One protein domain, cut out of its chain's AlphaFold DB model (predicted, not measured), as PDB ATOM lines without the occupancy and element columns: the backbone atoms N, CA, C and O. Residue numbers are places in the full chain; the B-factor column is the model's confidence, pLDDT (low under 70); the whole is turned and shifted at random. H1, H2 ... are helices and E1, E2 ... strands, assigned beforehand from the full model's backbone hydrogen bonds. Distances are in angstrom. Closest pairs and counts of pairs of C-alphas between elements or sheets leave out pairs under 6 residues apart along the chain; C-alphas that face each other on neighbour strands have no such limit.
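AT A GLANCE: This is residues 19 to 157 of the 200 residues of an uncharacterized protein of Candidatus Andersenbacteria bacterium (UniProt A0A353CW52). A twisted sheet of six strands curls round the long helix H3, which sits in its hollow, with the short helix H1 over edge strand E1 on the same face. H2 covers part of the opposite face, and the long hairpin of E3 and E4 bends toward its tip. The printed part has 139 residues, with three named helices and six named strands in the order H1 E1 H2 E2 E3 E4 E5 E6 H3; the sheet's order is E1 E2 E3 E4 E5 E6, antiparallel throughout. The class is mixed, helices and strands, and the whole is compact, with a radius of gyration of the C-alphas of 14.9 A and spans of 43 by 31 by 31 A.

IN THESE COORDINATES: In the sheet, E1 is residues 30 to 35, E2 61 to 69 (23.6 A), E3 74 to 86 (34.1 A), E4 89 to 102 (40.6 A), E5 105 to 115 (31.3 A) and E6 124 to 130. E4 begins at C-alpha 89, (71.378, -68.108, 39.185). H3, residues 139 to 155, is 23.6 A long and ends at C-alpha 155, (84.587, -58.417, 21.607). H1 is residues 20 to 26, beginning at C-alpha 20, (95.212, -61.074, 15.973), and H2 is residues 46 to 57, 16.2 A long.

HOW THE PARTS SIT: E2 to E6 form a meander, each strand the antiparallel neighbour of the one before, and each successive pair is a hairpin. Within hydrogen-bond range are N 33 and O 66 of E1 and E2, 3.0 A; N 77 and O 65 of E3 and E2, 2.8 A; N 84 and O 91 of E3 and E4, 2.8 A; N 98 and O 110 of E4 and E5, 2.8 A; and N 111 and O 127 of E5 and E6, 2.8 A. E3 bends by 67 degrees at residue 83 and E4 by 52 degrees at residue 92. With helices on both faces, the sheet and helices make three layers. H3 is on the sheet; its closest C-alphas to E5 are Met 147 and Val 112, 6.7 A. With residues 149 to 153 alone H3 touches H1, opposite ways at a steep tilt of 48 degrees; the C-alphas of Phe 23 and Ala 153 are closest, 4.8 A. H1 is over E1, its closest C-alphas being those of Lys 20 and Ile 32, 6.8 A. H2, on the opposite face, has a height over the sheet of 9.5 A and runs slantwise to the strands, at 46 degrees to E3 on the local plane; its C-alpha 55 is 7.1 A from that of Thr 80. H2 and H3 are apart. In H1, H2 and H3 every O i to N i+4 pair is within hydrogen-bond range.

THE WHOLE: The C-alphas of Ser 71 and Lys 88 are the two farthest apart, 44.2 A. The printed part has no cut and no long link. Its mean pLDDT is 87.2; residues 42 to 45, 47 and 118 to 120 are under 70.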
ATOM      1  N   ASP A  19      90.962 -61.918  17.546       92.06
ATOM      2  CA  ASP A  19      91.379 -61.421  16.233       92.06
ATOM      3  C   ASP A  19      92.776 -60.786  16.348       92.06
ATOM      4  O   ASP A  19      92.935 -59.686  16.881       92.06
ATOM      5  N   LYS A  20      93.805 -61.505  15.880       90.00
ATOM      6  CA  LYS A  20      95.212 -61.074  15.973       90.00
ATOM      7  C   LYS A  20      95.465 -59.781  15.196       90.00
ATOM      8  O   LYS A  20      96.122 -58.889  15.722       90.00
ATOM      9  N   ASP A  21      94.885 -59.648  14.005       88.25
ATOM     10  CA  ASP A  21      95.062 -58.461  13.168       88.25
ATOM     11  C   ASP A  21      94.417 -57.240  13.829       88.25
ATOM     12  O   ASP A  21      94.948 -56.129  13.771       88.25
ATOM     13  N   ASN A  22      93.265 -57.428  14.483       88.94
ATOM     14  CA  ASN A  22      92.642 -56.354  15.246       88.94
ATOM     15  C   ASN A  22      93.429 -56.016  16.520       88.94
ATOM     16  O   ASN A  22      93.555 -54.844  16.869       88.94
ATOM     17  N   PHE A  23      94.006 -57.014  17.193       91.88
ATOM     18  CA  PHE A  23      94.877 -56.778  18.344       91.88
ATOM     19  C   PHE A  23      96.088 -55.919  17.970       91.88
ATOM     20  O   PHE A  23      96.336 -54.913  18.628       91.88
ATOM     21  N   GLU A  24      96.810 -56.264  16.901       89.00
ATOM     22  CA  GLU A  24      98.031 -55.554  16.493       89.00
ATOM     23  C   GLU A  24      97.765 -54.098  16.080       89.00
ATOM     24  O   GLU A  24      98.608 -53.229  16.309       89.00
ATOM     25  N   LYS A  25      96.565 -53.783  15.569       89.00
ATOM     26  CA  LYS A  25      96.139 -52.391  15.322       89.00
ATOM     27  C   LYS A  25      96.015 -51.571  16.604       89.00
ATOM     28  O   LYS A  25      96.338 -50.388  16.604       89.00
ATOM     29  N   HIS A  26      95.537 -52.188  17.683       87.56
ATOM     30  CA  HIS A  26      95.303 -51.527  18.970       87.56
ATOM     31  C   HIS A  26      96.466 -51.690  19.960       87.56
ATOM     32  O   HIS A  26      96.467 -51.062  21.019       87.56
ATOM     33  N   PHE A  27      97.465 -52.510  19.629       87.25
ATOM     34  CA  PHE A  27      98.655 -52.738  20.438       87.25
ATOM     35  C   PHE A  27      99.927 -52.732  19.576       87.25
ATOM     36  O   PHE A  27     100.541 -53.776  19.359       87.25
ATOM     37  N   PRO A  28     100.382 -51.554  19.113       81.38
ATOM     38  CA  PRO A  28     101.532 -51.462  18.213       81.38
ATOM     39  C   PRO A  28     102.885 -51.721  18.899       81.38
ATOM     40  O   PRO A  28     103.909 -51.745  18.231       81.38
ATOM     41  N   GLN A  29     102.917 -51.886  20.228       86.69
ATOM     42  CA  GLN A  29     104.145 -51.985  21.036       86.69
ATOM     43  C   GLN A  29     104.638 -53.433  21.221       86.69
ATOM     44  O   GLN A  29     105.418 -53.738  22.132       86.69
ATOM     45  N   GLY A  30     104.145 -54.363  20.407       88.00
ATOM     46  CA  GLY A  30     104.522 -55.763  20.492       88.00
ATOM     47  C   GLY A  30     103.839 -56.629  19.448       88.00
ATOM     48  O   GLY A  30     103.109 -56.145  18.589       88.00
ATOM     49  N   THR A  31     104.080 -57.930  19.547       92.00
ATOM     50  CA  THR A  31     103.457 -58.948  18.693       92.00
ATOM     51  C   THR A  31     102.680 -59.941  19.537       92.00
ATOM     52  O   THR A  31     103.006 -60.148  20.710       92.00
ATOM     53  N   ILE A  32     101.670 -60.577  18.946       94.81
ATOM     54  CA  ILE A  32     100.906 -61.649  19.583       94.81
ATOM     55  C   ILE A  32     101.005 -62.932  18.765       94.81
ATOM     56  O   ILE A  32     100.857 -62.942  17.546       94.81
ATOM     57  N   GLN A  33     101.229 -64.049  19.445       94.38
ATOM     58  CA  GLN A  33     101.188 -65.370  18.830       94.38
ATOM     59  C   GLN A  33     100.341 -66.310  19.670       94.38
ATOM     60  O   GLN A  33     100.337 -66.235  20.895       94.38
ATOM     61  N   GLU A  34      99.629 -67.209  19.008       94.06
ATOM     62  CA  GLU A  34      98.939 -68.300  19.689       94.06
ATOM     63  C   GLU A  34      99.953 -69.377  20.051       94.06
ATOM     64  O   GLU A  34     100.868 -69.662  19.273       94.06
ATOM     65  N   ILE A  35      99.819 -69.923  21.250       91.75
ATOM     66  CA  ILE A  35     100.719 -70.932  21.796       91.75
ATOM     67  C   ILE A  35      99.912 -72.129  22.284       91.75
ATOM     68  O   ILE A  35      98.714 -72.033  22.532       91.75
ATOM     69  N   ASP A  36     100.595 -73.252  22.439       87.50
ATOM     70  CA  ASP A  36     100.043 -74.453  23.054       87.50
ATOM     71  C   ASP A  36     100.439 -74.528  24.538       87.50
ATOM     72  O   ASP A  36     101.452 -73.952  24.953       87.50
ATOM     73  N   GLU A  37      99.671 -75.270  25.338       80.94
ATOM     74  CA  GLU A  37      99.953 -75.508  26.760       80.94
ATOM     75  C   GLU A  37     101.357 -76.079  27.001       80.94
ATOM     76  O   GLU A  37     101.974 -75.789  28.025       80.94
ATOM     77  N   SER A  38     101.901 -76.840  26.048       81.12
ATOM     78  CA  SER A  38     103.261 -77.392  26.101       81.12
ATOM     79  C   SER A  38     104.370 -76.339  26.189       81.12
ATOM     80  O   SER A  38     105.475 -76.655  26.630       81.12
ATOM     81  N   VAL A  39     104.093 -75.085  25.814       80.50
ATOM     82  CA  VAL A  39     105.031 -73.958  25.955       80.50
ATOM     83  C   VAL A  39     105.162 -73.520  27.420       80.50
ATOM     84  O   VAL A  39     106.156 -72.901  27.807       80.50
ATOM     85  N   LEU A  40     104.184 -73.855  28.261       76.12
ATOM     86  CA  LEU A  40     104.194 -73.523  29.678       76.12
ATOM     87  C   LEU A  40     105.001 -74.561  30.452       76.12
ATOM     88  O   LEU A  40     104.657 -75.740  30.515       76.12
ATOM     89  N   SER A  41     106.058 -74.102  31.117       70.69
ATOM     90  CA  SER A  41     106.843 -74.937  32.019       70.69
ATOM     91  C   SER A  41     106.591 -74.551  33.478       70.69
ATOM     92  O   SER A  41     106.437 -73.372  33.819       70.69
ATOM     93  N   LYS A  42     106.600 -75.557  34.364       68.06
ATOM     94  CA  LYS A  42     106.546 -75.348  35.821       68.06
ATOM     95  C   LYS A  42     107.694 -74.473  36.323       68.06
ATOM     96  O   LYS A  42     107.507 -73.746  37.294       68.06
ATOM     97  N   ASP A  43     108.842 -74.551  35.658       64.38
ATOM     98  CA  ASP A  43     110.077 -73.894  36.076       64.38
ATOM     99  C   ASP A  43     110.101 -72.414  35.683       64.38
ATOM    100  O   ASP A  43     110.740 -71.601  36.344       64.38
ATOM    101  N   THR A  44     109.376 -72.042  34.625       62.44
ATOM    102  CA  THR A  44     109.342 -70.669  34.113       62.44
ATOM    103  C   THR A  44     108.208 -69.850  34.723       62.44
ATOM    104  O   THR A  44     108.369 -68.644  34.912       62.44
ATOM    105  N   ASN A  45     107.053 -70.465  35.007       67.00
ATOM    106  CA  ASN A  45     105.920 -69.752  35.595       67.00
ATOM    107  C   ASN A  45     104.944 -70.714  36.300       67.00
ATOM    108  O   ASN A  45     103.882 -71.046  35.775       67.00
ATOM    109  N   HIS A  46     105.318 -71.185  37.496       70.31
ATOM    110  CA  HIS A  46     104.552 -72.193  38.240       70.31
ATOM    111  C   HIS A  46     103.082 -71.808  38.454       70.31
ATOM    112  O   HIS A  46     102.202 -72.642  38.266       70.31
ATOM    113  N   TYR A  47     102.815 -70.551  38.818       68.00
ATOM    114  CA  TYR A  47     101.455 -70.076  39.078       68.00
ATOM    115  C   TYR A  47     100.590 -70.110  37.811       68.00
ATOM    116  O   TYR A  47      99.527 -70.724  37.811       68.00
ATOM    117  N   LEU A  48     101.107 -69.553  36.712       73.50
ATOM    118  CA  LEU A  48     100.469 -69.601  35.396       73.50
ATOM    119  C   LEU A  48     100.199 -71.040  34.938       73.50
ATOM    120  O   LEU A  48      99.108 -71.346  34.468       73.50
ATOM    121  N   TYR A  49     101.186 -71.925  35.092       79.00
ATOM    122  CA  TYR A  49     101.055 -73.334  34.728       79.00
ATOM    123  C   TYR A  49      99.925 -74.015  35.512       79.00
ATOM    124  O   TYR A  49      99.165 -74.790  34.938       79.00
ATOM    125  N   VAL A  50      99.807 -73.739  36.814       81.69
ATOM    126  CA  VAL A  50      98.770 -74.337  37.667       81.69
ATOM    127  C   VAL A  50      97.372 -73.855  37.274       81.69
ATOM    128  O   VAL A  50      96.488 -74.695  37.112       81.69
ATOM    129  N   GLU A  51      97.166 -72.548  37.090       80.56
ATOM    130  CA  GLU A  51      95.845 -72.008  36.724       80.56
ATOM    131  C   GLU A  51      95.430 -72.424  35.307       80.56
ATOM    132  O   GLU A  51      94.323 -72.927  35.117       80.56
ATOM    133  N   ILE A  52      96.328 -72.328  34.319       82.06
ATOM    134  CA  ILE A  52      96.012 -72.751  32.945       82.06
ATOM    135  C   ILE A  52      95.687 -74.238  32.892       82.06
ATOM    136  O   ILE A  52      94.689 -74.618  32.281       82.06
ATOM    137  N   LYS A  53      96.479 -75.076  33.569       83.69
ATOM    138  CA  LYS A  53      96.213 -76.511  33.617       83.69
ATOM    139  C   LYS A  53      94.852 -76.810  34.237       83.69
ATOM    140  O   LYS A  53      94.117 -77.639  33.719       83.69
ATOM    141  N   LYS A  54      94.494 -76.115  35.317       85.69
ATOM    142  CA  LYS A  54      93.168 -76.239  35.925       85.69
ATOM    143  C   LYS A  54      92.062 -75.869  34.931       85.69
ATOM    144  O   LYS A  54      91.076 -76.591  34.841       85.69
ATOM    145  N   TYR A  55      92.216 -74.793  34.159       85.44
ATOM    146  CA  TYR A  55      91.235 -74.426  33.133       85.44
ATOM    147  C   TYR A  55      91.132 -75.447  32.001       85.44
ATOM    148  O   TYR A  55      90.020 -75.715  31.540       85.44
ATOM    149  N   ALA A  56      92.254 -76.021  31.573       84.31
ATOM    150  CA  ALA A  56      92.284 -77.093  30.586       84.31
ATOM    151  C   ALA A  56      91.578 -78.355  31.112       84.31
ATOM    152  O   ALA A  56      90.666 -78.866  30.463       84.31
ATOM    153  N   ASP A  57      91.918 -78.789  32.330       86.56
ATOM    154  CA  ASP A  57      91.328 -79.957  32.996       86.56
ATOM    155  C   ASP A  57      89.811 -79.781  33.233       86.56
ATOM    156  O   ASP A  57      89.045 -80.743  33.161       86.56
ATOM    157  N   GLU A  58      89.351 -78.548  33.478       86.44
ATOM    158  CA  GLU A  58      87.930 -78.197  33.627       86.44
ATOM    159  C   GLU A  58      87.200 -77.976  32.283       86.44
ATOM    160  O   GLU A  58      85.997 -77.697  32.286       86.44
ATOM    161  N   GLY A  59      87.891 -78.073  31.139       84.44
ATOM    162  CA  GLY A  59      87.322 -77.838  29.806       84.44
ATOM    163  C   GLY A  59      86.891 -76.386  29.557       84.44
ATOM    164  O   GLY A  59      86.000 -76.134  28.748       84.44
ATOM    165  N   LYS A  60      87.482 -75.435  30.288       88.00
ATOM    166  CA  LYS A  60      87.167 -73.997  30.235       88.00
ATOM    167  C   LYS A  60      88.138 -73.199  29.378       88.00
ATOM    168  O   LYS A  60      87.821 -72.070  29.003       88.00
ATOM    169  N   LEU A  61      89.319 -73.750  29.109       89.94
ATOM    170  CA  LEU A  61      90.342 -73.097  28.307       89.94
ATOM    171  C   LEU A  61      89.946 -73.104  26.826       89.94
ATOM    172  O   LEU A  61      89.749 -74.163  26.237       89.94
ATOM    173  N   ALA A  62      89.835 -71.917  26.232       90.50
ATOM    174  CA  ALA A  62      89.509 -71.752  24.819       90.50
ATOM    175  C   ALA A  62      90.769 -71.599  23.957       90.50
ATOM    176  O   ALA A  62      90.881 -72.238  22.910       90.50
ATOM    177  N   SER A  63      91.716 -70.760  24.388       92.19
ATOM    178  CA  SER A  63      92.986 -70.548  23.690       92.19
ATOM    179  C   SER A  63      94.037 -69.877  24.577       92.19
ATOM    180  O   SER A  63      93.724 -69.274  25.610       92.19
ATOM    181  N   LEU A  64      95.300 -69.986  24.153       92.62
ATOM    182  CA  LEU A  64      96.453 -69.373  24.800       92.62
ATOM    183  C   LEU A  64      97.238 -68.515  23.817       92.62
ATOM    184  O   LEU A  64      97.466 -68.902  22.670       92.62
ATOM    185  N   TYR A  65      97.720 -67.373  24.296       94.12
ATOM    186  CA  TYR A  65      98.573 -66.484  23.520       94.12
ATOM    187  C   TYR A  65      99.782 -66.023  24.329       94.12
ATOM    188  O   TYR A  65      99.751 -65.933  25.557       94.12
ATOM    189  N   LEU A  66     100.850 -65.700  23.610       93.94
ATOM    190  CA  LEU A  66     102.017 -65.004  24.121       93.94
ATOM    191  C   LEU A  66     102.134 -63.666  23.400       93.94
ATOM    192  O   LEU A  66     102.298 -63.632  22.179       93.94
ATOM    193  N   ILE A  67     102.092 -62.582  24.165       95.06
ATOM    194  CA  ILE A  67     102.452 -61.250  23.694       95.06
ATOM    195  C   ILE A  67     103.915 -61.006  24.045       95.06
ATOM    196  O   ILE A  67     104.322 -61.181  25.198       95.06
ATOM    197  N   LYS A  68     104.697 -60.566  23.062       94.44
ATOM    198  CA  LYS A  68     106.069 -60.095  23.266       94.44
ATOM    199  C   LYS A  68     106.110 -58.592  23.065       94.44
ATOM    200  O   LYS A  68     105.912 -58.107  21.955       94.44
ATOM    201  N   HIS A  69     106.359 -57.869  24.149       92.88
ATOM    202  CA  HIS A  69     106.518 -56.424  24.123       92.88
ATOM    203  C   HIS A  69     107.915 -56.054  23.613       92.88
ATOM    204  O   HIS A  69     108.892 -56.741  23.919       92.88
ATOM    205  N   GLU A  70     108.047 -54.924  22.920       90.81
ATOM    206  CA  GLU A  70     109.338 -54.435  22.407       90.81
ATOM    207  C   GLU A  70     110.391 -54.225  23.508       90.81
ATOM    208  O   GLU A  70     111.591 -54.348  23.275       90.81
ATOM    209  N   SER A  71     109.951 -53.972  24.743       88.88
ATOM    210  CA  SER A  71     110.840 -53.863  25.910       88.88
ATOM    211  C   SER A  71     111.468 -55.191  26.353       88.88
ATOM    212  O   SER A  71     112.252 -55.194  27.301       88.88
ATOM    213  N   GLY A  72     111.081 -56.317  25.746       91.44
ATOM    214  CA  GLY A  72     111.456 -57.667  26.170       91.44
ATOM    215  C   GLY A  72     110.590 -58.240  27.299       91.44
ATOM    216  O   GLY A  72     110.957 -59.257  27.884       91.44
ATOM    217  N   ASP A  73     109.464 -57.595  27.618       93.88
ATOM    218  CA  ASP A  73     108.484 -58.145  28.559       93.88
ATOM    219  C   ASP A  73     107.574 -59.137  27.831       93.88
ATOM    220  O   ASP A  73     107.197 -58.930  26.677       93.88
ATOM    221  N   GLU A  74     107.198 -60.202  28.525       93.56
ATOM    222  CA  GLU A  74     106.332 -61.252  28.001       93.56
ATOM    223  C   GLU A  74     105.016 -61.258  28.772       93.56
ATOM    224  O   GLU A  74     105.013 -61.171  30.004       93.56
ATOM    225  N   ILE A  75     103.901 -61.374  28.050       93.75
ATOM    226  CA  ILE A  75     102.563 -61.466  28.632       93.75
ATOM    227  C   ILE A  75     101.909 -62.742  28.127       93.75
ATOM    228  O   ILE A  75     101.624 -62.878  26.939       93.75
ATOM    229  N   PHE A  76     101.665 -63.672  29.038       93.50
ATOM    230  CA  PHE A  76     100.862 -64.848  28.744       93.50
ATOM    231  C   PHE A  76      99.395 -64.489  28.905       93.50
ATOM    232  O   PHE A  76      99.017 -63.858  29.894       93.50
ATOM    233  N   VAL A  77      98.594 -64.887  27.927       93.94
ATOM    234  CA  VAL A  77      97.169 -64.591  27.873       93.94
ATOM    235  C   VAL A  77      96.396 -65.895  27.767       93.94
ATOM    236  O   VAL A  77      96.647 -66.680  26.853       93.94
ATOM    237  N   ALA A  78      95.455 -66.113  28.679       93.06
ATOM    238  CA  ALA A  78      94.534 -67.241  28.629       93.06
ATOM    239  C   ALA A  78      93.110 -66.742  28.399       93.06
ATOM    240  O   ALA A  78      92.609 -65.911  29.157       93.06
ATOM    241  N   LEU A  79      92.468 -67.256  27.352       94.31
ATOM    242  CA  LEU A  79      91.047 -67.056  27.105       94.31
ATOM    243  C   LEU A  79      90.300 -68.229  27.731       94.31
ATOM    244  O   LEU A  79      90.473 -69.377  27.317       94.31
ATOM    245  N   THR A  80      89.465 -67.941  28.723       91.25
ATOM    246  CA  THR A  80      88.633 -68.935  29.396       91.25
ATOM    247  C   THR A  80      87.160 -68.575  29.294       91.25
ATOM    248  O   THR A  80      86.766 -67.412  29.215       91.25
ATOM    249  N   SER A  81      86.310 -69.594  29.287       90.44
ATOM    250  CA  SER A  81      84.867 -69.402  29.355       90.44
ATOM    251  C   SER A  81      84.240 -70.401  30.308       90.44
ATOM    252  O   SER A  81      84.729 -71.516  30.496       90.44
ATOM    253  N   GLY A  82      83.155 -70.000  30.957       85.25
ATOM    254  CA  GLY A  82      82.557 -70.844  31.973       85.25
ATOM    255  C   GLY A  82      81.230 -70.340  32.493       85.25
ATOM    256  O   GLY A  82      80.797 -69.214  32.247       85.25
ATOM    257  N   ARG A  83      80.563 -71.215  33.245       82.38
ATOM    258  CA  ARG A  83      79.352 -70.878  33.988       82.38
ATOM    259  C   ARG A  83      79.702 -70.751  35.464       82.38
ATOM    260  O   ARG A  83      80.227 -71.697  36.046       82.38
ATOM    261  N   HIS A  84      79.371 -69.617  36.068       75.12
ATOM    262  CA  HIS A  84      79.572 -69.368  37.491       75.12
ATOM    263  C   HIS A  84      78.219 -69.193  38.193       75.12
ATOM    264  O   HIS A  84      77.338 -68.511  37.659       75.12
ATOM    265  N   PRO A  85      78.028 -69.810  39.371       75.62
ATOM    266  CA  PRO A  85      76.843 -69.587  40.182       75.62
ATOM    267  C   PRO A  85      76.869 -68.188  40.805       75.62
ATOM    268  O   PRO A  85      77.912 -67.707  41.246       75.62
ATOM    269  N   SER A  86      75.705 -67.554  40.885       72.88
ATOM    270  CA  SER A  86      75.465 -66.333  41.650       72.88
ATOM    271  C   SER A  86      74.137 -66.440  42.410       72.88
ATOM    272  O   SER A  86      73.338 -67.346  42.165       72.88
ATOM    273  N   GLU A  87      73.861 -65.477  43.292       72.62
ATOM    274  CA  GLU A  87      72.562 -65.346  43.970       72.62
ATOM    275  C   GLU A  87      71.374 -65.257  42.994       72.62
ATOM    276  O   GLU A  87      70.257 -65.639  43.335       72.62
ATOM    277  N   LYS A  88      71.609 -64.776  41.766       70.56
ATOM    278  CA  LYS A  88      70.603 -64.630  40.702       70.56
ATOM    279  C   LYS A  88      70.578 -65.816  39.724       70.56
ATOM    280  O   LYS A  88      69.879 -65.748  38.714       70.56
ATOM    281  N   GLY A  89      71.320 -66.891  40.001       78.00
ATOM    282  CA  GLY A  89      71.378 -68.108  39.185       78.00
ATOM    283  C   GLY A  89      72.727 -68.332  38.501       78.00
ATOM    284  O   GLY A  89      73.735 -67.721  38.846       78.00
ATOM    285  N   MET A  90      72.760 -69.248  37.530       80.19
ATOM    286  CA  MET A  90      73.969 -69.518  36.747       80.19
ATOM    287  C   MET A  90      74.179 -68.430  35.697       80.19
ATOM    288  O   MET A  90      73.270 -68.096  34.934       80.19
ATOM    289  N   HIS A  91      75.397 -67.911  35.624       82.38
ATOM    290  CA  HIS A  91      75.777 -66.869  34.683       82.38
ATOM    291  C   HIS A  91      76.967 -67.315  33.851       82.38
ATOM    292  O   HIS A  91      77.873 -67.973  34.355       82.38
ATOM    293  N   TYR A  92      76.942 -66.972  32.569       86.31
ATOM    294  CA  TYR A  92      78.039 -67.256  31.656       86.31
ATOM    295  C   TYR A  92      79.034 -66.095  31.654       86.31
ATOM    296  O   TYR A  92      78.636 -64.924  31.618       86.31
ATOM    297  N   TYR A  93      80.314 -66.441  31.706       87.88
ATOM    298  CA  TYR A  93      81.431 -65.515  31.708       87.88
ATOM    299  C   TYR A  93      82.426 -65.925  30.636       87.88
ATOM    300  O   TYR A  93      82.719 -67.108  30.458       87.88
ATOM    301  N   GLU A  94      82.953 -64.916  29.963       92.88
ATOM    302  CA  GLU A  94      84.173 -65.008  29.177       92.88
ATOM    303  C   GLU A  94      85.229 -64.173  29.886       92.88
ATOM    304  O   GLU A  94      84.966 -63.031  30.281       92.88
ATOM    305  N   GLU A  95      86.406 -64.745  30.082       93.19
ATOM    306  CA  GLU A  95      87.490 -64.118  30.815       93.19
ATOM    307  C   GLU A  95      88.779 -64.161  29.991       93.19
ATOM    308  O   GLU A  95      89.066 -65.114  29.267       93.19
ATOM    309  N   ILE A  96      89.553 -63.086  30.095       95.00
ATOM    310  CA  ILE A  96      90.900 -62.985  29.545       95.00
ATOM    311  C   ILE A  96      91.827 -62.760  30.727       95.00
ATOM    312  O   ILE A  96      91.774 -61.702  31.359       95.00
ATOM    313  N   GLU A  97      92.668 -63.737  31.031       93.56
ATOM    314  CA  GLU A  97      93.678 -63.624  32.078       93.56
ATOM    315  C   GLU A  97      95.034 -63.264  31.491       93.56
ATOM    316  O   GLU A  97      95.426 -63.794  30.458       93.56
ATOM    317  N   LEU A  98      95.749 -62.362  32.157       93.62
ATOM    318  CA  LEU A  98      97.049 -61.848  31.755       93.62
ATOM    319  C   LEU A  98      98.066 -62.109  32.863       93.62
ATOM    320  O   LEU A  98      97.823 -61.772  34.023       93.62
ATOM    321  N   TYR A  99      99.239 -62.596  32.472       92.38
ATOM    322  CA  TYR A  99     100.365 -62.845  33.365       92.38
ATOM    323  C   TYR A  99     101.636 -62.263  32.755       92.38
ATOM    324  O   TYR A  99     102.133 -62.758  31.742       92.38
ATOM    325  N   GLU A 100     102.164 -61.201  33.362       92.75
ATOM    326  CA  GLU A 100     103.313 -60.462  32.840       92.75
ATOM    327  C   GLU A 100     104.609 -60.849  33.542       92.75
ATOM    328  O   GLU A 100     104.680 -60.906  34.777       92.75
ATOM    329  N   LYS A 101     105.680 -61.011  32.766       91.94
ATOM    330  CA  LYS A 101     107.024 -61.251  33.288       91.94
ATOM    331  C   LYS A 101     108.124 -60.552  32.492       91.94
ATOM    332  O   LYS A 101     107.959 -60.185  31.331       91.94
ATOM    333  N   ARG A 102     109.279 -60.408  33.143       91.44
ATOM    334  CA  ARG A 102     110.560 -59.988  32.560       91.44
ATOM    335  C   ARG A 102     111.641 -60.971  32.991       91.44
ATOM    336  O   ARG A 102     112.033 -60.980  34.163       91.44
ATOM    337  N   GLY A 103     112.110 -61.804  32.062       87.56
ATOM    338  CA  GLY A 103     112.939 -62.964  32.411       87.56
ATOM    339  C   GLY A 103     112.201 -63.859  33.412       87.56
ATOM    340  O   GLY A 103     111.062 -64.248  33.160       87.56
ATOM    341  N   ASP A 104     112.801 -64.112  34.572       84.44
ATOM    342  CA  ASP A 104     112.205 -64.953  35.627       84.44
ATOM    343  C   ASP A 104     111.404 -64.160  36.671       84.44
ATOM    344  O   ASP A 104     110.994 -64.688  37.703       84.44
ATOM    345  N   LYS A 105     111.202 -62.855  36.453       88.62
ATOM    346  CA  LYS A 105     110.490 -61.990  37.398       88.62
ATOM    347  C   LYS A 105     109.063 -61.754  36.929       88.62
ATOM    348  O   LYS A 105     108.864 -61.132  35.888       88.62
ATOM    349  N   THR A 106     108.092 -62.139  37.747       90.00
ATOM    350  CA  THR A 106     106.701 -61.693  37.605       90.00
ATOM    351  C   THR A 106     106.624 -60.180  37.790       90.00
ATOM    352  O   THR A 106     107.215 -59.638  38.727       90.00
ATOM    353  N   LEU A 107     105.932 -59.498  36.879       92.38
ATOM    354  CA  LEU A 107     105.696 -58.054  36.916       92.38
ATOM    355  C   LEU A 107     104.322 -57.719  37.503       92.38
ATOM    356  O   LEU A 107     104.161 -56.719  38.205       92.38
ATOM    357  N   GLY A 108     103.329 -58.549  37.203       91.38
ATOM    358  CA  GLY A 108     101.947 -58.352  37.607       91.38
ATOM    359  C   GLY A 108     101.007 -59.231  36.798       91.38
ATOM    360  O   GLY A 108     101.430 -59.917  35.870       91.38
ATOM    361  N   ASN A 109      99.729 -59.185  37.151       91.62
ATOM    362  CA  ASN A 109      98.690 -59.985  36.518       91.62
ATOM    363  C   ASN A 109      97.448 -59.133  36.286       91.62
ATOM    364  O   ASN A 109      97.288 -58.042  36.850       91.62
ATOM    365  N   GLY A 110      96.511 -59.661  35.518       92.44
ATOM    366  CA  GLY A 110      95.181 -59.097  35.508       92.44
ATOM    367  C   GLY A 110      94.161 -59.933  34.770       92.44
ATOM    368  O   GLY A 110      94.479 -60.965  34.194       92.44
ATOM    369  N   LYS A 111      92.915 -59.486  34.842       93.38
ATOM    370  CA  LYS A 111      91.773 -60.205  34.312       93.38
ATOM    371  C   LYS A 111      90.757 -59.245  33.719       93.38
ATOM    372  O   LYS A 111      90.309 -58.316  34.396       93.38
ATOM    373  N   VAL A 112      90.361 -59.512  32.481       94.62
ATOM    374  CA  VAL A 112      89.204 -58.896  31.831       94.62
ATOM    375  C   VAL A 112      88.055 -59.882  31.877       94.62
ATOM    376  O   VAL A 112      88.249 -61.071  31.654       94.62
ATOM    377  N   VAL A 113      86.861 -59.390  32.177       92.56
ATOM    378  CA  VAL A 113      85.661 -60.203  32.326       92.56
ATOM    379  C   VAL A 113      84.560 -59.622  31.457       92.56
ATOM    380  O   VAL A 113      84.291 -58.420  31.501       92.56
ATOM    381  N   ARG A 114      83.863 -60.482  30.718       91.88
ATOM    382  CA  ARG A 114      82.585 -60.173  30.086       91.88
ATOM    383  C   ARG A 114      81.517 -61.099  30.651       91.88
ATOM    384  O   ARG A 114      81.504 -62.301  30.403       91.88
ATOM    385  N   ALA A 115      80.629 -60.520  31.453       87.12
ATOM    386  CA  ALA A 115      79.604 -61.254  32.181       87.12
ATOM    387  C   ALA A 115      78.248 -61.110  31.482       87.12
ATOM    388  O   ALA A 115      77.722 -59.999  31.363       87.12
ATOM    389  N   TYR A 116      77.643 -62.211  31.044       83.62
ATOM    390  CA  TYR A 116      76.374 -62.209  30.307       83.62
ATOM    391  C   TYR A 116      75.168 -62.228  31.260       83.62
ATOM    392  O   TYR A 116      74.301 -63.096  31.181       83.62
ATOM    393  N   VAL A 117      75.141 -61.271  32.192       70.56
ATOM    394  CA  VAL A 117      74.128 -61.172  33.261       70.56
ATOM    395  C   VAL A 117      73.131 -60.041  33.011       70.56
ATOM    396  O   VAL A 117      71.946 -60.176  33.300       70.56
ATOM    397  N   GLU A 118      73.602 -58.927  32.448       59.16
ATOM    398  CA  GLU A 118      72.822 -57.713  32.192       59.16
ATOM    399  C   GLU A 118      73.115 -57.229  30.760       59.16
ATOM    400  O   GLU A 118      74.261 -57.269  30.305       59.16
ATOM    401  N   LYS A 119      72.076 -56.838  30.005       61.19
ATOM    402  CA  LYS A 119      72.218 -56.348  28.622       61.19
ATOM    403  C   LYS A 119      72.277 -54.811  28.603       61.19
ATOM    404  O   LYS A 119      71.396 -54.200  29.209       61.19
ATOM    405  N   PRO A 120      73.208 -54.191  27.851       59.53
ATOM    406  CA  PRO A 120      74.316 -54.802  27.105       59.53
ATOM    407  C   PRO A 120      75.507 -55.187  28.007       59.53
ATOM    408  O   PRO A 120      75.917 -54.415  28.870       59.53
ATOM    409  N   SER A 121      76.087 -56.371  27.774       80.38
ATOM    410  CA  SER A 121      77.276 -56.843  28.497       80.38
ATOM    411  C   SER A 121      78.547 -56.280  27.864       80.38
ATOM    412  O   SER A 121      78.933 -56.706  26.768       80.38
ATOM    413  N   GLN A 122      79.170 -55.335  28.568       87.81
ATOM    414  CA  GLN A 122      80.453 -54.729  28.211       87.81
ATOM    415  C   GLN A 122      81.609 -55.378  28.987       87.81
ATOM    416  O   GLN A 122      81.443 -55.656  30.184       87.81
ATOM    417  N   PRO A 123      82.779 -55.581  28.351       93.38
ATOM    418  CA  PRO A 123      83.956 -56.116  29.019       93.38
ATOM    419  C   PRO A 123      84.506 -55.124  30.044       93.38
ATOM    420  O   PRO A 123      84.583 -53.922  29.793       93.38
ATOM    421  N   PHE A 124      84.902 -55.625  31.210       93.00
ATOM    422  CA  PHE A 124      85.430 -54.804  32.293       93.00
ATOM    423  C   PHE A 124      86.643 -55.442  32.961       93.00
ATOM    424  O   PHE A 124      86.832 -56.657  32.919       93.00
ATOM    425  N   VAL A 125      87.464 -54.624  33.615       93.44
ATOM    426  CA  VAL A 125      88.568 -55.121  34.446       93.44
ATOM    427  C   VAL A 125      87.997 -55.805  35.684       93.44
ATOM    428  O   VAL A 125      87.443 -55.141  36.558       93.44
ATOM    429  N   GLY A 126      88.138 -57.127  35.760       90.12
ATOM    430  CA  GLY A 126      87.781 -57.907  36.943       90.12
ATOM    431  C   GLY A 126      88.846 -57.824  38.035       90.12
ATOM    432  O   GLY A 126      88.512 -57.776  39.214       90.12
ATOM    433  N   TRP A 127      90.123 -57.790  37.646       88.75
ATOM    434  CA  TRP A 127      91.253 -57.637  38.565       88.75
ATOM    435  C   TRP A 127      92.479 -57.088  37.831       88.75
ATOM    436  O   TRP A 127      92.697 -57.382  36.657       88.75
ATOM    437  N   THR A 128      93.331 -56.341  38.526       90.56
ATOM    438  CA  THR A 128      94.678 -55.997  38.055       90.56
ATOM    439  C   THR A 128      95.611 -55.828  39.248       90.56
ATOM    440  O   THR A 128      95.238 -55.222  40.249       90.56
ATOM    441  N   SER A 129      96.830 -56.356  39.162       90.06
ATOM    442  CA  SER A 129      97.849 -56.188  40.198       90.06
ATOM    443  C   SER A 129      99.229 -55.982  39.590       90.06
ATOM    444  O   SER A 129      99.551 -56.498  38.523       90.06
ATOM    445  N   THR A 130     100.055 -55.199  40.278       91.00
ATOM    446  CA  THR A 130     101.468 -55.003  39.939       91.00
ATOM    447  C   THR A 130     102.283 -55.366  41.162       91.00
ATOM    448  O   THR A 130     101.958 -54.921  42.261       91.00
ATOM    449  N   GLU A 131     103.328 -56.157  40.975       91.19
ATOM    450  CA  GLU A 131     104.259 -56.502  42.045       91.19
ATOM    451  C   GLU A 131     104.865 -55.231  42.655       91.19
ATOM    452  O   GLU A 131     105.276 -54.319  41.932       91.19
ATOM    453  N   GLU A 132     104.947 -55.173  43.986       89.44
ATOM    454  CA  GLU A 132     105.265 -53.954  44.745       89.44
ATOM    455  C   GLU A 132     106.556 -53.271  44.260       89.44
ATOM    456  O   GLU A 132     106.586 -52.067  43.998       89.44
ATOM    457  N   LYS A 133     107.606 -54.063  44.022       90.00
ATOM    458  CA  LYS A 133     108.918 -53.606  43.521       90.00
ATOM    459  C   LYS A 133     108.889 -52.988  42.116       90.00
ATOM    460  O   LYS A 133     109.862 -52.360  41.703       90.00
ATOM    461  N   PHE A 134     107.804 -53.191  41.375       90.12
ATOM    462  CA  PHE A 134     107.589 -52.648  40.036       90.12
ATOM    463  C   PHE A 134     106.470 -51.598  39.983       90.12
ATOM    464  O   PHE A 134     106.130 -51.093  38.908       90.12
ATOM    465  N   THR A 135     105.922 -51.216  41.138       85.19
ATOM    466  CA  THR A 135     104.989 -50.091  41.239       85.19
ATOM    467  C   THR A 135     105.635 -48.796  40.744       85.19
ATOM    468  O   THR A 135     106.850 -48.604  40.789       85.19
ATOM    469  N   ASN A 136     104.807 -47.887  40.228       82.81
ATOM    470  CA  ASN A 136     105.208 -46.568  39.713       82.81
ATOM    471  C   ASN A 136     106.079 -46.580  38.442       82.81
ATOM    472  O   ASN A 136     106.449 -45.514  37.964       82.81
ATOM    473  N   GLN A 137     106.310 -47.741  37.820       88.44
ATOM    474  CA  GLN A 137     107.045 -47.867  36.550       88.44
ATOM    475  C   GLN A 137     106.137 -47.810  35.306       88.44
ATOM    476  O   GLN A 137     106.536 -48.205  34.219       88.44
ATOM    477  N   GLY A 138     104.881 -47.380  35.460       89.75
ATOM    478  CA  GLY A 138     103.915 -47.308  34.354       89.75
ATOM    479  C   GLY A 138     103.288 -48.645  33.937       89.75
ATOM    480  O   GLY A 138     102.351 -48.635  33.147       89.75
ATOM    481  N   LEU A 139     103.715 -49.772  34.518       92.00
ATOM    482  CA  LEU A 139     103.226 -51.111  34.156       92.00
ATOM    483  C   LEU A 139     101.711 -51.279  34.310       92.00
ATOM    484  O   LEU A 139     101.083 -51.896  33.461       92.00
ATOM    485  N   ALA A 140     101.108 -50.701  35.352       91.44
ATOM    486  CA  ALA A 140      99.656 -50.756  35.532       91.44
ATOM    487  C   ALA A 140      98.907 -50.072  34.372       91.44
ATOM    488  O   ALA A 140      97.936 -50.619  33.864       91.44
ATOM    489  N   THR A 141      99.390 -48.911  33.921       92.69
ATOM    490  CA  THR A 141      98.836 -48.187  32.766       92.69
ATOM    491  C   THR A 141      98.989 -49.009  31.486       92.69
ATOM    492  O   THR A 141      97.999 -49.248  30.800       92.69
ATOM    493  N   ARG A 142     100.193 -49.541  31.224       92.88
ATOM    494  CA  ARG A 142     100.454 -50.416  30.068       92.88
ATOM    495  C   ARG A 142      99.551 -51.651  30.061       92.88
ATOM    496  O   ARG A 142      99.037 -52.045  29.016       92.88
ATOM    497  N   ARG A 143      99.333 -52.263  31.227       94.38
ATOM    498  CA  ARG A 143      98.447 -53.423  31.360       94.38
ATOM    499  C   ARG A 143      97.012 -53.076  30.994       94.38
ATOM    500  O   ARG A 143      96.397 -53.835  30.261       94.38
ATOM    501  N   LEU A 144      96.491 -51.937  31.453       94.81
ATOM    502  CA  LEU A 144      95.141 -51.491  31.090       94.81
ATOM    503  C   LEU A 144      94.998 -51.270  29.577       94.81
ATOM    504  O   LEU A 144      94.004 -51.699  29.000       94.81
ATOM    505  N   GLN A 145      96.007 -50.687  28.925       94.50
ATOM    506  CA  GLN A 145      96.035 -50.539  27.463       94.50
ATOM    507  C   GLN A 145      96.062 -51.902  26.757       94.50
ATOM    508  O   GLN A 145      95.284 -52.142  25.838       94.50
ATOM    509  N   THR A 146      96.893 -52.832  27.242       95.50
ATOM    510  CA  THR A 146      96.959 -54.214  26.726       95.50
ATOM    511  C   THR A 146      95.605 -54.912  26.862       95.50
ATOM    512  O   THR A 146      95.108 -55.512  25.916       95.50
ATOM    513  N   MET A 147      94.971 -54.803  28.031       96.00
ATOM    514  CA  MET A 147      93.640 -55.350  28.288       96.00
ATOM    515  C   MET A 147      92.580 -54.741  27.371       96.00
ATOM    516  O   MET A 147      91.686 -55.458  26.930       96.00
ATOM    517  N   ASN A 148      92.670 -53.441  27.075       96.06
ATOM    518  CA  ASN A 148      91.761 -52.790  26.142       96.06
ATOM    519  C   ASN A 148      91.947 -53.318  24.716       96.06
ATOM    520  O   ASN A 148      90.964 -53.672  24.075       96.06
ATOM    521  N   ALA A 149      93.190 -53.468  24.253       95.56
ATOM    522  CA  ALA A 149      93.472 -54.072  22.954       95.56
ATOM    523  C   ALA A 149      92.946 -55.514  22.862       95.56
ATOM    524  O   ALA A 149      92.315 -55.876  21.872       95.56
ATOM    525  N   LEU A 150      93.118 -56.321  23.917       95.94
ATOM    526  CA  LEU A 150      92.545 -57.670  24.003       95.94
ATOM    527  C   LEU A 150      91.008 -57.639  23.958       95.94
ATOM    528  O   LEU A 150      90.397 -58.446  23.257       95.94
ATOM    529  N   ALA A 151      90.371 -56.703  24.666       95.25
ATOM    530  CA  ALA A 151      88.918 -56.558  24.672       95.25
ATOM    531  C   ALA A 151      88.366 -56.144  23.297       95.25
ATOM    532  O   ALA A 151      87.379 -56.718  22.833       95.25
ATOM    533  N   LEU A 152      89.029 -55.211  22.612       94.25
ATOM    534  CA  LEU A 152      88.686 -54.795  21.250       94.25
ATOM    535  C   LEU A 152      88.891 -55.939  20.247       94.25
ATOM    536  O   LEU A 152      88.025 -56.191  19.413       94.25
ATOM    537  N   ALA A 153      89.988 -56.682  20.366       93.81
ATOM    538  CA  ALA A 153      90.293 -57.822  19.506       93.81
ATOM    539  C   ALA A 153      89.351 -59.019  19.698       93.81
ATOM    540  O   ALA A 153      89.162 -59.809  18.778       93.81
ATOM    541  N   THR A 154      88.755 -59.159  20.882       93.50
ATOM    542  CA  THR A 154      87.907 -60.314  21.217       93.50
ATOM    543  C   THR A 154      86.417 -59.996  21.099       93.50
ATOM    544  O   THR A 154      85.634 -60.815  20.624       93.50
ATOM    545  N   TRP A 155      86.000 -58.797  21.512       91.88
ATOM    546  CA  TRP A 155      84.587 -58.417  21.607       91.88
ATOM    547  C   TRP A 155      84.222 -57.136  20.854       91.88
ATOM    548  O   TRP A 155      83.054 -56.739  20.904       91.88
ATOM    549  N   GLN A 156      85.190 -56.481  20.198       91.94
ATOM    550  CA  GLN A 156      85.013 -55.204  19.487       91.94
ATOM    551  C   GLN A 156      84.357 -54.124  20.359       91.94
ATOM    552  O   GLN A 156      83.583 -53.294  19.888       91.94
ATOM    553  N   GLN A 157      84.633 -54.166  21.662       92.44
ATOM    554  CA  GLN A 157      84.086 -53.237  22.641       92.44
ATOM    555  C   GLN A 157      85.207 -52.699  23.522       92.44
ATOM    556  O   GLN A 157      86.068 -53.481  23.939       92.44
TER     557      GLN A 157